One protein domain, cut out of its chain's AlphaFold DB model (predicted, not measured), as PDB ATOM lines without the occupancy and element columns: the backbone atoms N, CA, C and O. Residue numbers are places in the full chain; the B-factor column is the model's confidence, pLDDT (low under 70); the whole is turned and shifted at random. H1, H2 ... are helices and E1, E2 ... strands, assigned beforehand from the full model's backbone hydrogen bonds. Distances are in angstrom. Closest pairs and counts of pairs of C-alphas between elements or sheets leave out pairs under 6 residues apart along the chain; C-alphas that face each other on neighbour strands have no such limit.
ATOM      1  N   LYS A   4      -0.240  76.525 -29.716       92.00
ATOM      2  CA  LYS A   4      -1.107  75.406 -30.112       92.00
ATOM      3  C   LYS A   4      -0.282  74.202 -30.563       92.00
ATOM      4  O   LYS A   4      -0.618  73.074 -30.221       92.00
ATOM      5  N   ASP A   5       0.806  74.442 -31.287       90.06
ATOM      6  CA  ASP A   5       1.723  73.397 -31.740       90.06
ATOM      7  C   ASP A   5       2.533  72.818 -30.574       90.06
ATOM      8  O   ASP A   5       2.702  71.604 -30.499       90.06
ATOM      9  N   LEU A   6       2.935  73.654 -29.606       91.81
ATOM     10  CA  LEU A   6       3.554  73.188 -28.360       91.81
ATOM     11  C   LEU A   6       2.599  72.286 -27.561       91.81
ATOM     12  O   LEU A   6       2.992  71.204 -27.132       91.81
ATOM     13  N   LEU A   7       1.338  72.704 -27.400       92.50
ATOM     14  CA  LEU A   7       0.328  71.932 -26.671       92.50
ATOM     15  C   LEU A   7       0.048  70.582 -27.344       92.50
ATOM     16  O   LEU A   7      -0.003  69.556 -26.669       92.50
ATOM     17  N   ARG A   8      -0.068  70.565 -28.679       92.31
ATOM     18  CA  ARG A   8      -0.222  69.327 -29.461       92.31
ATOM     19  C   ARG A   8       0.935  68.364 -29.223       92.31
ATOM     20  O   ARG A   8       0.695  67.174 -29.041       92.31
ATOM     21  N   LEU A   9       2.166  68.875 -29.202       93.75
ATOM     22  CA  LEU A   9       3.364  68.061 -29.023       93.75
ATOM     23  C   LEU A   9       3.423  67.459 -27.611       93.75
ATOM     24  O   LEU A   9       3.676  66.266 -27.465       93.75
ATOM     25  N   VAL A  10       3.078  68.242 -26.584       95.94
ATOM     26  CA  VAL A  10       2.968  67.755 -25.197       95.94
ATOM     27  C   VAL A  10       1.907  66.659 -25.073       95.94
ATOM     28  O   VAL A  10       2.190  65.603 -24.508       95.94
ATOM     29  N   CYS A  11       0.713  66.846 -25.644       95.44
ATOM     30  CA  CYS A  11      -0.329  65.814 -25.637       95.44
ATOM     31  C   CYS A  11       0.117  64.526 -26.348       95.44
ATOM     32  O   CYS A  11      -0.191  63.430 -25.881       95.44
ATOM     33  N   LEU A  12       0.868  64.648 -27.447       94.88
ATOM     34  CA  LEU A  12       1.430  63.507 -28.173       94.88
ATOM     35  C   LEU A  12       2.432  62.732 -27.311       94.88
ATOM     36  O   LEU A  12       2.348  61.509 -27.240       94.88
ATOM     37  N   ILE A  13       3.318  63.432 -26.598       95.06
ATOM     38  CA  ILE A  13       4.273  62.807 -25.673       95.06
ATOM     39  C   ILE A  13       3.533  62.070 -24.552       95.06
ATOM     40  O   ILE A  13       3.816  60.898 -24.310       95.06
ATOM     41  N   PHE A  14       2.549  62.707 -23.911       94.12
ATOM     42  CA  PHE A  14       1.758  62.066 -22.854       94.12
ATOM     43  C   PHE A  14       0.990  60.838 -23.358       94.12
ATOM     44  O   PHE A  14       0.951  59.823 -22.667       94.12
ATOM     45  N   SER A  15       0.432  60.897 -24.569       91.44
ATOM     46  CA  SER A  15      -0.247  59.762 -25.205       91.44
ATOM     47  C   SER A  15       0.709  58.590 -25.448       91.44
ATOM     48  O   SER A  15       0.408  57.454 -25.086       91.44
ATOM     49  N   VAL A  16       1.904  58.860 -25.981       92.19
ATOM     50  CA  VAL A  16       2.928  57.829 -26.224       92.19
ATOM     51  C   VAL A  16       3.430  57.224 -24.910       92.19
ATOM     52  O   VAL A  16       3.562  56.002 -24.804       92.19
ATOM     53  N   MET A  17       3.656  58.049 -23.884       88.94
ATOM     54  CA  MET A  17       4.029  57.573 -22.547       88.94
ATOM     55  C   MET A  17       2.938  56.692 -21.930       88.94
ATOM     56  O   MET A  17       3.246  55.628 -21.397       88.94
ATOM     57  N   TYR A  18       1.670  57.093 -22.049       85.62
ATOM     58  CA  TYR A  18       0.533  56.313 -21.563       85.62
ATOM     59  C   TYR A  18       0.424  54.957 -22.273       85.62
ATOM     60  O   TYR A  18       0.332  53.924 -21.612       85.62
ATOM     61  N   LEU A  19       0.534  54.932 -23.605       79.50
ATOM     62  CA  LEU A  19       0.507  53.693 -24.394       79.50
ATOM     63  C   LEU A  19       1.646  52.731 -24.023       79.50
ATOM     64  O   LEU A  19       1.438  51.522 -23.966       79.50
ATOM     65  N   SER A  20       2.833  53.265 -23.723       74.62
ATOM     66  CA  SER A  20       3.993  52.461 -23.312       74.62
ATOM     67  C   SER A  20       3.821  51.885 -21.900       74.62
ATOM     68  O   SER A  20       4.246  50.765 -21.617       74.62
ATOM     69  N   PHE A  21       3.158  52.629 -21.012       72.62
ATOM     70  CA  PHE A  21       2.884  52.198 -19.642       72.62
ATOM     71  C   PHE A  21       1.876  51.039 -19.586       72.62
ATOM     72  O   PHE A  21       2.081  50.090 -18.832       72.62
ATOM     73  N   VAL A  22       0.846  51.055 -20.443       66.25
ATOM     74  CA  VAL A  22      -0.174  49.987 -20.521       66.25
ATOM     75  C   VAL A  22       0.437  48.626 -20.885       66.25
ATOM     76  O   VAL A  22      -0.013  47.603 -20.384       66.25
ATOM     77  N   GLN A  23       1.503  48.579 -21.693       56.78
ATOM     78  CA  GLN A  23       2.159  47.309 -22.047       56.78
ATOM     79  C   GLN A  23       2.907  46.656 -20.872       56.78
ATOM     80  O   GLN A  23       3.152  45.451 -20.892       56.78
ATOM     81  N   SER A  24       3.271  47.427 -19.842       57.56
ATOM     82  CA  SER A  24       4.128  46.943 -18.751       57.56
ATOM     83  C   SER A  24       3.356  46.239 -17.629       57.56
ATOM     84  O   SER A  24       3.950  45.484 -16.865       57.56
ATOM     85  N   THR A  25       2.043  46.453 -17.509       53.06
ATOM     86  CA  THR A  25       1.270  45.995 -16.341       53.06
ATOM     87  C   THR A  25       0.761  44.556 -16.436       53.06
ATOM     88  O   THR A  25       0.482  43.955 -15.403       53.06
ATOM     89  N   PHE A  26       0.656  43.975 -17.634       55.88
ATOM     90  CA  PHE A  26      -0.007  42.674 -17.810       55.88
ATOM     91  C   PHE A  26       0.942  41.466 -17.737       55.88
ATOM     92  O   PHE A  26       0.599  40.445 -17.146       55.88
ATOM     93  N   SER A  27       2.199  41.623 -18.172       57.94
ATOM     94  CA  SER A  27       3.264  40.612 -17.994       57.94
ATOM     95  C   SER A  27       3.617  40.351 -16.514       57.94
ATOM     96  O   SER A  27       4.311  39.396 -16.174       57.94
ATOM     97  N   GLU A  28       3.139  41.185 -15.593       61.31
ATOM     98  CA  GLU A  28       3.403  41.054 -14.156       61.31
ATOM     99  C   GLU A  28       2.344  40.211 -13.420       61.31
ATOM    100  O   GLU A  28       2.638  39.645 -12.367       61.31
ATOM    101  N   GLN A  29       1.123  40.064 -13.951       63.00
ATOM    102  CA  GLN A  29       0.011  39.476 -13.188       63.00
ATOM    103  C   GLN A  29       0.228  37.987 -12.873       63.00
ATOM    104  O   GLN A  29      -0.008  37.537 -11.746       63.00
ATOM    105  N   TYR A  30       0.757  37.214 -13.828       68.44
ATOM    106  CA  TYR A  30       1.038  35.791 -13.605       68.44
ATOM    107  C   TYR A  30       2.112  35.561 -12.535       68.44
ATOM    108  O   TYR A  30       2.166  34.485 -11.930       68.44
ATOM    109  N   LYS A  31       2.974  36.556 -12.281       71.94
ATOM    110  CA  LYS A  31       4.036  36.417 -11.285       71.94
ATOM    111  C   LYS A  31       3.481  36.295  -9.874       71.94
ATOM    112  O   LYS A  31       4.175  35.751  -9.025       71.94
ATOM    113  N   HIS A  32       2.252  36.750  -9.640       72.44
ATOM    114  CA  HIS A  32       1.596  36.717  -8.334       72.44
ATOM    115  C   HIS A  32       0.467  35.684  -8.233       72.44
ATOM    116  O   HIS A  32       0.054  35.338  -7.126       72.44
ATOM    117  N   TRP A  33      -0.003  35.144  -9.363       73.38
ATOM    118  CA  TRP A  33      -1.072  34.145  -9.388       73.38
ATOM    119  C   TRP A  33      -0.713  32.925  -8.543       73.38
ATOM    120  O   TRP A  33       0.293  32.279  -8.823       73.38
ATOM    121  N   GLY A  34      -1.534  32.557  -7.553       76.38
ATOM    122  CA  GLY A  34      -1.368  31.312  -6.788       76.38
ATOM    123  C   GLY A  34      -0.018  31.188  -6.072       76.38
ATOM    124  O   GLY A  34       0.533  30.089  -5.972       76.38
ATOM    125  N   LEU A  35       0.572  32.312  -5.661       81.12
ATOM    126  CA  LEU A  35       1.746  32.313  -4.799       81.12
ATOM    127  C   LEU A  35       1.360  31.912  -3.361       81.12
ATOM    128  O   LEU A  35       0.314  32.346  -2.877       81.12
ATOM    129  N   PRO A  36       2.190  31.118  -2.655       80.75
ATOM    130  CA  PRO A  36       2.070  30.948  -1.207       80.75
ATOM    131  C   PRO A  36       2.116  32.297  -0.483       80.75
ATOM    132  O   PRO A  36       2.747  33.230  -0.977       80.75
ATOM    133  N   THR A  37       1.521  32.371   0.710       80.88
ATOM    134  CA  THR A  37       1.357  33.604   1.505       80.88
ATOM    135  C   THR A  37       2.650  34.411   1.694       80.88
ATOM    136  O   THR A  37       2.596  35.634   1.753       80.88
ATOM    137  N   ASP A  38       3.812  33.749   1.699       85.56
ATOM    138  CA  ASP A  38       5.120  34.382   1.922       85.56
ATOM    139  C   ASP A  38       5.977  34.541   0.649       85.56
ATOM    140  O   ASP A  38       7.114  35.023   0.703       85.56
ATOM    141  N   ALA A  39       5.470  34.137  -0.520       84.50
ATOM    142  CA  ALA A  39       6.204  34.258  -1.774       84.50
ATOM    143  C   ALA A  39       5.994  35.642  -2.409       84.50
ATOM    144  O   ALA A  39       4.872  36.095  -2.615       84.50
ATOM    145  N   LYS A  40       7.099  36.314  -2.762       83.25
ATOM    146  CA  LYS A  40       7.072  37.682  -3.311       83.25
ATOM    147  C   LYS A  40       6.757  37.735  -4.805       83.25
ATOM    148  O   LYS A  40       6.095  38.660  -5.252       83.25
ATOM    149  N   THR A  41       7.283  36.791  -5.583       84.06
ATOM    150  CA  THR A  41       7.126  36.750  -7.042       84.06
ATOM    151  C   THR A  41       7.471  35.358  -7.572       84.06
ATOM    152  O   THR A  41       8.260  34.634  -6.956       84.06
ATOM    153  N   ARG A  42       6.892  34.973  -8.711       83.25
ATOM    154  CA  ARG A  42       7.210  33.733  -9.425       83.25
ATOM    155  C   ARG A  42       8.279  33.994 -10.480       83.25
ATOM    156  O   ARG A  42       8.087  34.810 -11.377       83.25
ATOM    157  N   PHE A  43       9.368  33.234 -10.416       81.19
ATOM    158  CA  PHE A  43      10.366  33.198 -11.480       81.19
ATOM    159  C   PHE A  43      10.067  32.048 -12.444       81.19
ATOM    160  O   PHE A  43      10.015  30.883 -12.049       81.19
ATOM    161  N   GLY A  44       9.887  32.388 -13.718       83.75
ATOM    162  CA  GLY A  44       9.624  31.423 -14.779       83.75
ATOM    163  C   GLY A  44       8.187  30.895 -14.817       83.75
ATOM    164  O   GLY A  44       7.317  31.276 -14.038       83.75
ATOM    165  N   LYS A  45       7.955  29.997 -15.777       86.44
ATOM    166  CA  LYS A  45       6.629  29.510 -16.187       86.44
ATOM    167  C   LYS A  45       6.372  28.048 -15.817       86.44
ATOM    168  O   LYS A  45       5.429  27.446 -16.303       86.44
ATOM    169  N   GLY A  46       7.212  27.462 -14.965       87.88
ATOM    170  CA  GLY A  46       7.121  26.050 -14.590       87.88
ATOM    171  C   GLY A  46       7.539  25.077 -15.700       87.88
ATOM    172  O   GLY A  46       8.024  25.466 -16.761       87.88
ATOM    173  N   ARG A  47       7.381  23.777 -15.426       94.12
ATOM    174  CA  ARG A  47       7.709  22.686 -16.358       94.12
ATOM    175  C   ARG A  47       6.579  22.487 -17.367       94.12
ATOM    176  O   ARG A  47       5.425  22.451 -16.954       94.12
ATOM    177  N   ILE A  48       6.914  22.308 -18.645       96.06
ATOM    178  CA  ILE A  48       5.956  21.996 -19.718       96.06
ATOM    179  C   ILE A  48       5.387  20.586 -19.519       96.06
ATOM    180  O   ILE A  48       6.144  19.645 -19.264       96.06
ATOM    181  N   SER A  49       4.068  20.452 -19.645       97.56
ATOM    182  CA  SER A  49       3.341  19.180 -19.567       97.56
ATOM    183  C   SER A  49       2.660  18.786 -20.881       97.56
ATOM    184  O   SER A  49       2.588  17.595 -21.163       97.56
ATOM    185  N   ASP A  50       2.194  19.745 -21.686       98.06
ATOM    186  CA  ASP A  50       1.586  19.488 -23.000       98.06
ATOM    187  C   ASP A  50       1.705  20.713 -23.919       98.06
ATOM    188  O   ASP A  50       1.896  21.843 -23.456       98.06
ATOM    189  N   ILE A  51       1.596  20.481 -25.228       97.06
ATOM    190  CA  ILE A  51       1.649  21.504 -26.270       97.06
ATOM    191  C   ILE A  51       0.621  21.172 -27.359       97.06
ATOM    192  O   ILE A  51       0.635  20.073 -27.921       97.06
ATOM    193  N   LYS A  52      -0.245  22.133 -27.708       98.00
ATOM    194  CA  LYS A  52      -1.261  21.980 -28.766       98.00
ATOM    195  C   LYS A  52      -1.357  23.215 -29.648       98.00
ATOM    196  O   LYS A  52      -1.406  24.333 -29.147       98.00
ATOM    197  N   TYR A  53      -1.459  23.011 -30.958       97.44
ATOM    198  CA  TYR A  53      -1.848  24.071 -31.886       97.44
ATOM    199  C   TYR A  53      -3.349  24.352 -31.796       97.44
ATOM    200  O   TYR A  53      -4.151  23.451 -31.537       97.44
ATOM    201  N   PHE A  54      -3.724  25.601 -32.054       95.88
ATOM    202  CA  PHE A  54      -5.108  25.964 -32.336       95.88
ATOM    203  C   PHE A  54      -5.490  25.483 -33.745       95.88
ATOM    204  O   PHE A  54      -4.601  25.289 -34.578       95.88
ATOM    205  N   PRO A  55      -6.791  25.305 -34.052       97.50
ATOM    206  CA  PRO A  55      -7.225  24.790 -35.354       97.50
ATOM    207  C   PRO A  55      -6.737  25.606 -36.560       97.50
ATOM    208  O   PRO A  55      -6.571  25.052 -37.640       97.50
ATOM    209  N   ASP A  56      -6.499  26.907 -36.376       96.44
ATOM    210  CA  ASP A  56      -6.001  27.819 -37.411       96.44
ATOM    211  C   ASP A  56      -4.473  27.780 -37.595       96.44
ATOM    212  O   ASP A  56      -3.955  28.412 -38.512       96.44
ATOM    213  N   GLY A  57      -3.742  27.069 -36.729       96.44
ATOM    214  CA  GLY A  57      -2.282  26.949 -36.767       96.44
ATOM    215  C   GLY A  57      -1.507  28.216 -36.387       96.44
ATOM    216  O   GLY A  57      -0.285  28.157 -36.268       96.44
ATOM    217  N   ASN A  58      -2.182  29.342 -36.145       96.75
ATOM    218  CA  ASN A  58      -1.530  30.624 -35.850       96.75
ATOM    219  C   ASN A  58      -1.136  30.758 -34.381       96.75
ATOM    220  O   ASN A  58      -0.338  31.622 -34.025       96.75
ATOM    221  N   LYS A  59      -1.705  29.914 -33.520       97.00
ATOM    222  CA  LYS A  59      -1.474  29.938 -32.080       97.00
ATOM    223  C   LYS A  59      -1.105  28.564 -31.555       97.00
ATOM    224  O   LYS A  59      -1.541  27.540 -32.089       97.00
ATOM    225  N   ILE A  60      -0.355  28.556 -30.463       96.62
ATOM    226  CA  ILE A  60       0.003  27.353 -29.718       96.62
ATOM    227  C   ILE A  60      -0.280  27.559 -28.232       96.62
ATOM    228  O   ILE A  60       0.090  28.580 -27.658       96.62
ATOM    229  N   ALA A  61      -0.964  26.601 -27.617       96.12
ATOM    230  CA  ALA A  61      -1.154  26.514 -26.179       96.12
ATOM    231  C   ALA A  61      -0.069  25.616 -25.581       96.12
ATOM    232  O   ALA A  61       0.111  24.479 -26.018       96.12
ATOM    233  N   VAL A  62       0.634  26.120 -24.570       95.56
ATOM    234  CA  VAL A  62       1.660  25.396 -23.815       95.56
ATOM    235  C   VAL A  62       1.176  25.252 -22.381       95.56
ATOM    236  O   VAL A  62       1.156  26.224 -21.622       95.56
ATOM    237  N   ALA A  63       0.782  24.040 -22.005       94.81
ATOM    238  CA  ALA A  63       0.414  23.719 -20.636       94.81
ATOM    239  C   ALA A  63       1.680  23.519 -19.794       94.81
ATOM    240  O   ALA A  63       2.645  22.875 -20.218       94.81
ATOM    241  N   THR A  64       1.679  24.079 -18.589       92.50
ATOM    242  CA  THR A  64       2.792  23.996 -17.642       92.50
ATOM    243  C   THR A  64       2.295  23.705 -16.234       92.50
ATOM    244  O   THR A  64       1.111  23.850 -15.937       92.50
ATOM    245  N   GLY A  65       3.214  23.369 -15.329       88.38
ATOM    246  CA  GLY A  65       2.894  23.138 -13.919       88.38
ATOM    247  C   GLY A  65       2.304  24.339 -13.162       88.38
ATOM    248  O   GLY A  65       1.890  24.164 -12.023       88.38
ATOM    249  N   VAL A  66       2.279  25.544 -13.747       86.50
ATOM    250  CA  VAL A  66       1.745  26.755 -13.088       86.50
ATOM    251  C   VAL A  66       0.652  27.468 -13.892       86.50
ATOM    252  O   VAL A  66       0.093  28.441 -13.398       86.50
ATOM    253  N   GLY A  67       0.339  27.015 -15.110       86.19
ATOM    254  CA  GLY A  67      -0.640  27.668 -15.982       86.19
ATOM    255  C   GLY A  67      -0.542  27.228 -17.442       86.19
ATOM    256  O   GLY A  67       0.303  26.407 -17.800       86.19
ATOM    257  N   THR A  68      -1.403  27.787 -18.291       91.12
ATOM    258  CA  THR A  68      -1.355  27.586 -19.747       91.12
ATOM    259  C   THR A  68      -1.001  28.897 -20.424       91.12
ATOM    260  O   THR A  68      -1.589  29.927 -20.114       91.12
ATOM    261  N   TRP A  69      -0.054  28.844 -21.352       90.62
ATOM    262  CA  TRP A  69       0.492  30.011 -22.039       90.62
ATOM    263  C   TRP A  69       0.175  29.918 -23.519       90.62
ATOM    264  O   TRP A  69       0.413  28.869 -24.123       90.62
ATOM    265  N   ILE A  70      -0.342  30.991 -24.106       93.75
ATOM    266  CA  ILE A  70      -0.629  31.032 -25.538       93.75
ATOM    267  C   ILE A  70       0.465  31.824 -26.233       93.75
ATOM    268  O   ILE A  70       0.838  32.897 -25.772       93.75
ATOM    269  N   TYR A  71       0.969  31.307 -27.345       94.06
ATOM    270  CA  TYR A  71       1.941  32.004 -28.177       94.06
ATOM    271  C   TYR A  71       1.429  32.133 -29.603       94.06
ATOM    272  O   TYR A  71       0.784  31.223 -30.128       94.06
ATOM    273  N   ASP A  72       1.745  33.263 -30.218       96.12
ATOM    274  CA  ASP A  72       1.683  33.472 -31.653       96.12
ATOM    275  C   ASP A  72       2.779  32.629 -32.312       96.12
ATOM    276  O   ASP A  72       3.956  32.732 -31.962       96.12
ATOM    277  N   VAL A  73       2.390  31.763 -33.240       95.94
ATOM    278  CA  VAL A  73       3.299  30.810 -33.887       95.94
ATOM    279  C   VAL A  73       4.311  31.515 -34.795       95.94
ATOM    280  O   VAL A  73       5.496  31.203 -34.673       95.94
ATOM    281  N   PRO A  74       3.918  32.469 -35.666       95.38
ATOM    282  CA  PRO A  74       4.872  33.160 -36.533       95.38
ATOM    283  C   PRO A  74       5.965  33.921 -35.778       95.38
ATOM    284  O   PRO A  74       7.124  33.907 -36.191       95.38
ATOM    285  N   THR A  75       5.606  34.611 -34.695       95.38
ATOM    286  CA  THR A  75       6.538  35.498 -33.980       95.38
ATOM    287  C   THR A  75       7.144  34.873 -32.728       95.38
ATOM    288  O   THR A  75       8.095  35.426 -32.176       95.38
ATOM    289  N   GLY A  76       6.587  33.761 -32.243       90.44
ATOM    290  CA  GLY A  76       6.935  33.166 -30.953       90.44
ATOM    291  C   GLY A  76       6.571  34.048 -29.756       90.44
ATOM    292  O   GLY A  76       6.969  33.744 -28.628       90.44
ATOM    293  N   LYS A  77       5.855  35.159 -29.971       91.31
ATOM    294  CA  LYS A  77       5.460  36.063 -28.894       91.31
ATOM    295  C   LYS A  77       4.316  35.463 -28.107       91.31
ATOM    296  O   LYS A  77       3.388  34.889 -28.663       91.31
ATOM    297  N   GLU A  78       4.379  35.639 -26.802       88.88
ATOM    298  CA  GLU A  78       3.262  35.336 -25.926       88.88
ATOM    299  C   GLU A  78       2.073  36.237 -26.257       88.88
ATOM    300  O   GLU A  78       2.219  37.450 -26.424       88.88
ATOM    301  N   ILE A  79       0.905  35.617 -26.362       87.62
ATOM    302  CA  ILE A  79      -0.371  36.296 -26.478       87.62
ATOM    303  C   ILE A  79      -0.954  36.321 -25.078       87.62
ATOM    304  O   ILE A  79      -1.333  35.286 -24.530       87.62
ATOM    305  N   ASP A  80      -1.012  37.517 -24.517       69.69
ATOM    306  CA  ASP A  80      -1.686  37.758 -23.257       69.69
ATOM    307  C   ASP A  80      -3.196  37.555 -23.460       69.69
ATOM    308  O   ASP A  80      -3.848  38.301 -24.197       69.69
TER     309      ASP A  80
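Overview. This is residues 4 to 80 of the 82 residues of an uncharacterized protein of Candidatus Poribacteria bacterium (UniProt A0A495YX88). One straight helix, H1, sticks out free like a handle from a small, twisted sheet of three strands, E1, E2 and E3. Between them the long stretch of residues 23 to 47 makes a loop beyond the end of the sheet where E1 begins, and the last residues fold back beside E3. The printed part has 77 residues, with one named helix followed by three named strands, in the sheet order E1, E2, E3, antiparallel throughout. The class is mixed, helices and strands, with 37 residues, under half, in named elements. The whole is extended, with a radius of gyration of the C-alphas of 18.2 A, and its outline is flat, spanning 57 by 41 by 13 A.

Along the chain. H1, residues 4 to 22, begins at C-alpha 4 (-1.107, 75.406, -30.112) and is 27.2 A long. E1 is residues 48 to 53, E2 residues 59 to 64, and E3 residues 67 to 72, ending at C-alpha 72 (1.683, 33.472, -31.653).

Arrangement. H1 is not on the sheet and is apart from E2 and E3; every O i to N i+4 pair inside it is within hydrogen-bond range. E1, E2 and E3 form a meander, each strand the antiparallel neighbour of the one before. The hairpin of E1 and E2 has N 61 and O 52 at 2.8 A. In the hairpin of E2 and E3, N 62 and O 69 are 2.8 A apart. E1 and E3 are edge strands. The sheet is twisted, with C-alphas up to 4.0 A off its best plane. Residues 78 to 79 pair antiparallel with residues 70 to 71 of E3.

Size, cuts and confidence. The C-alphas farthest apart, of Lys 4 and Ser 49, are 57.4 A from each other. Residues 4 to 25 stand free; the body without them spans 41 by 22 by 13 A. The link from H1 to E1 is long, and the other two are tight. The printed part has no cut. The model's pLDDT is under 70 at residues 22 to 30 and 80.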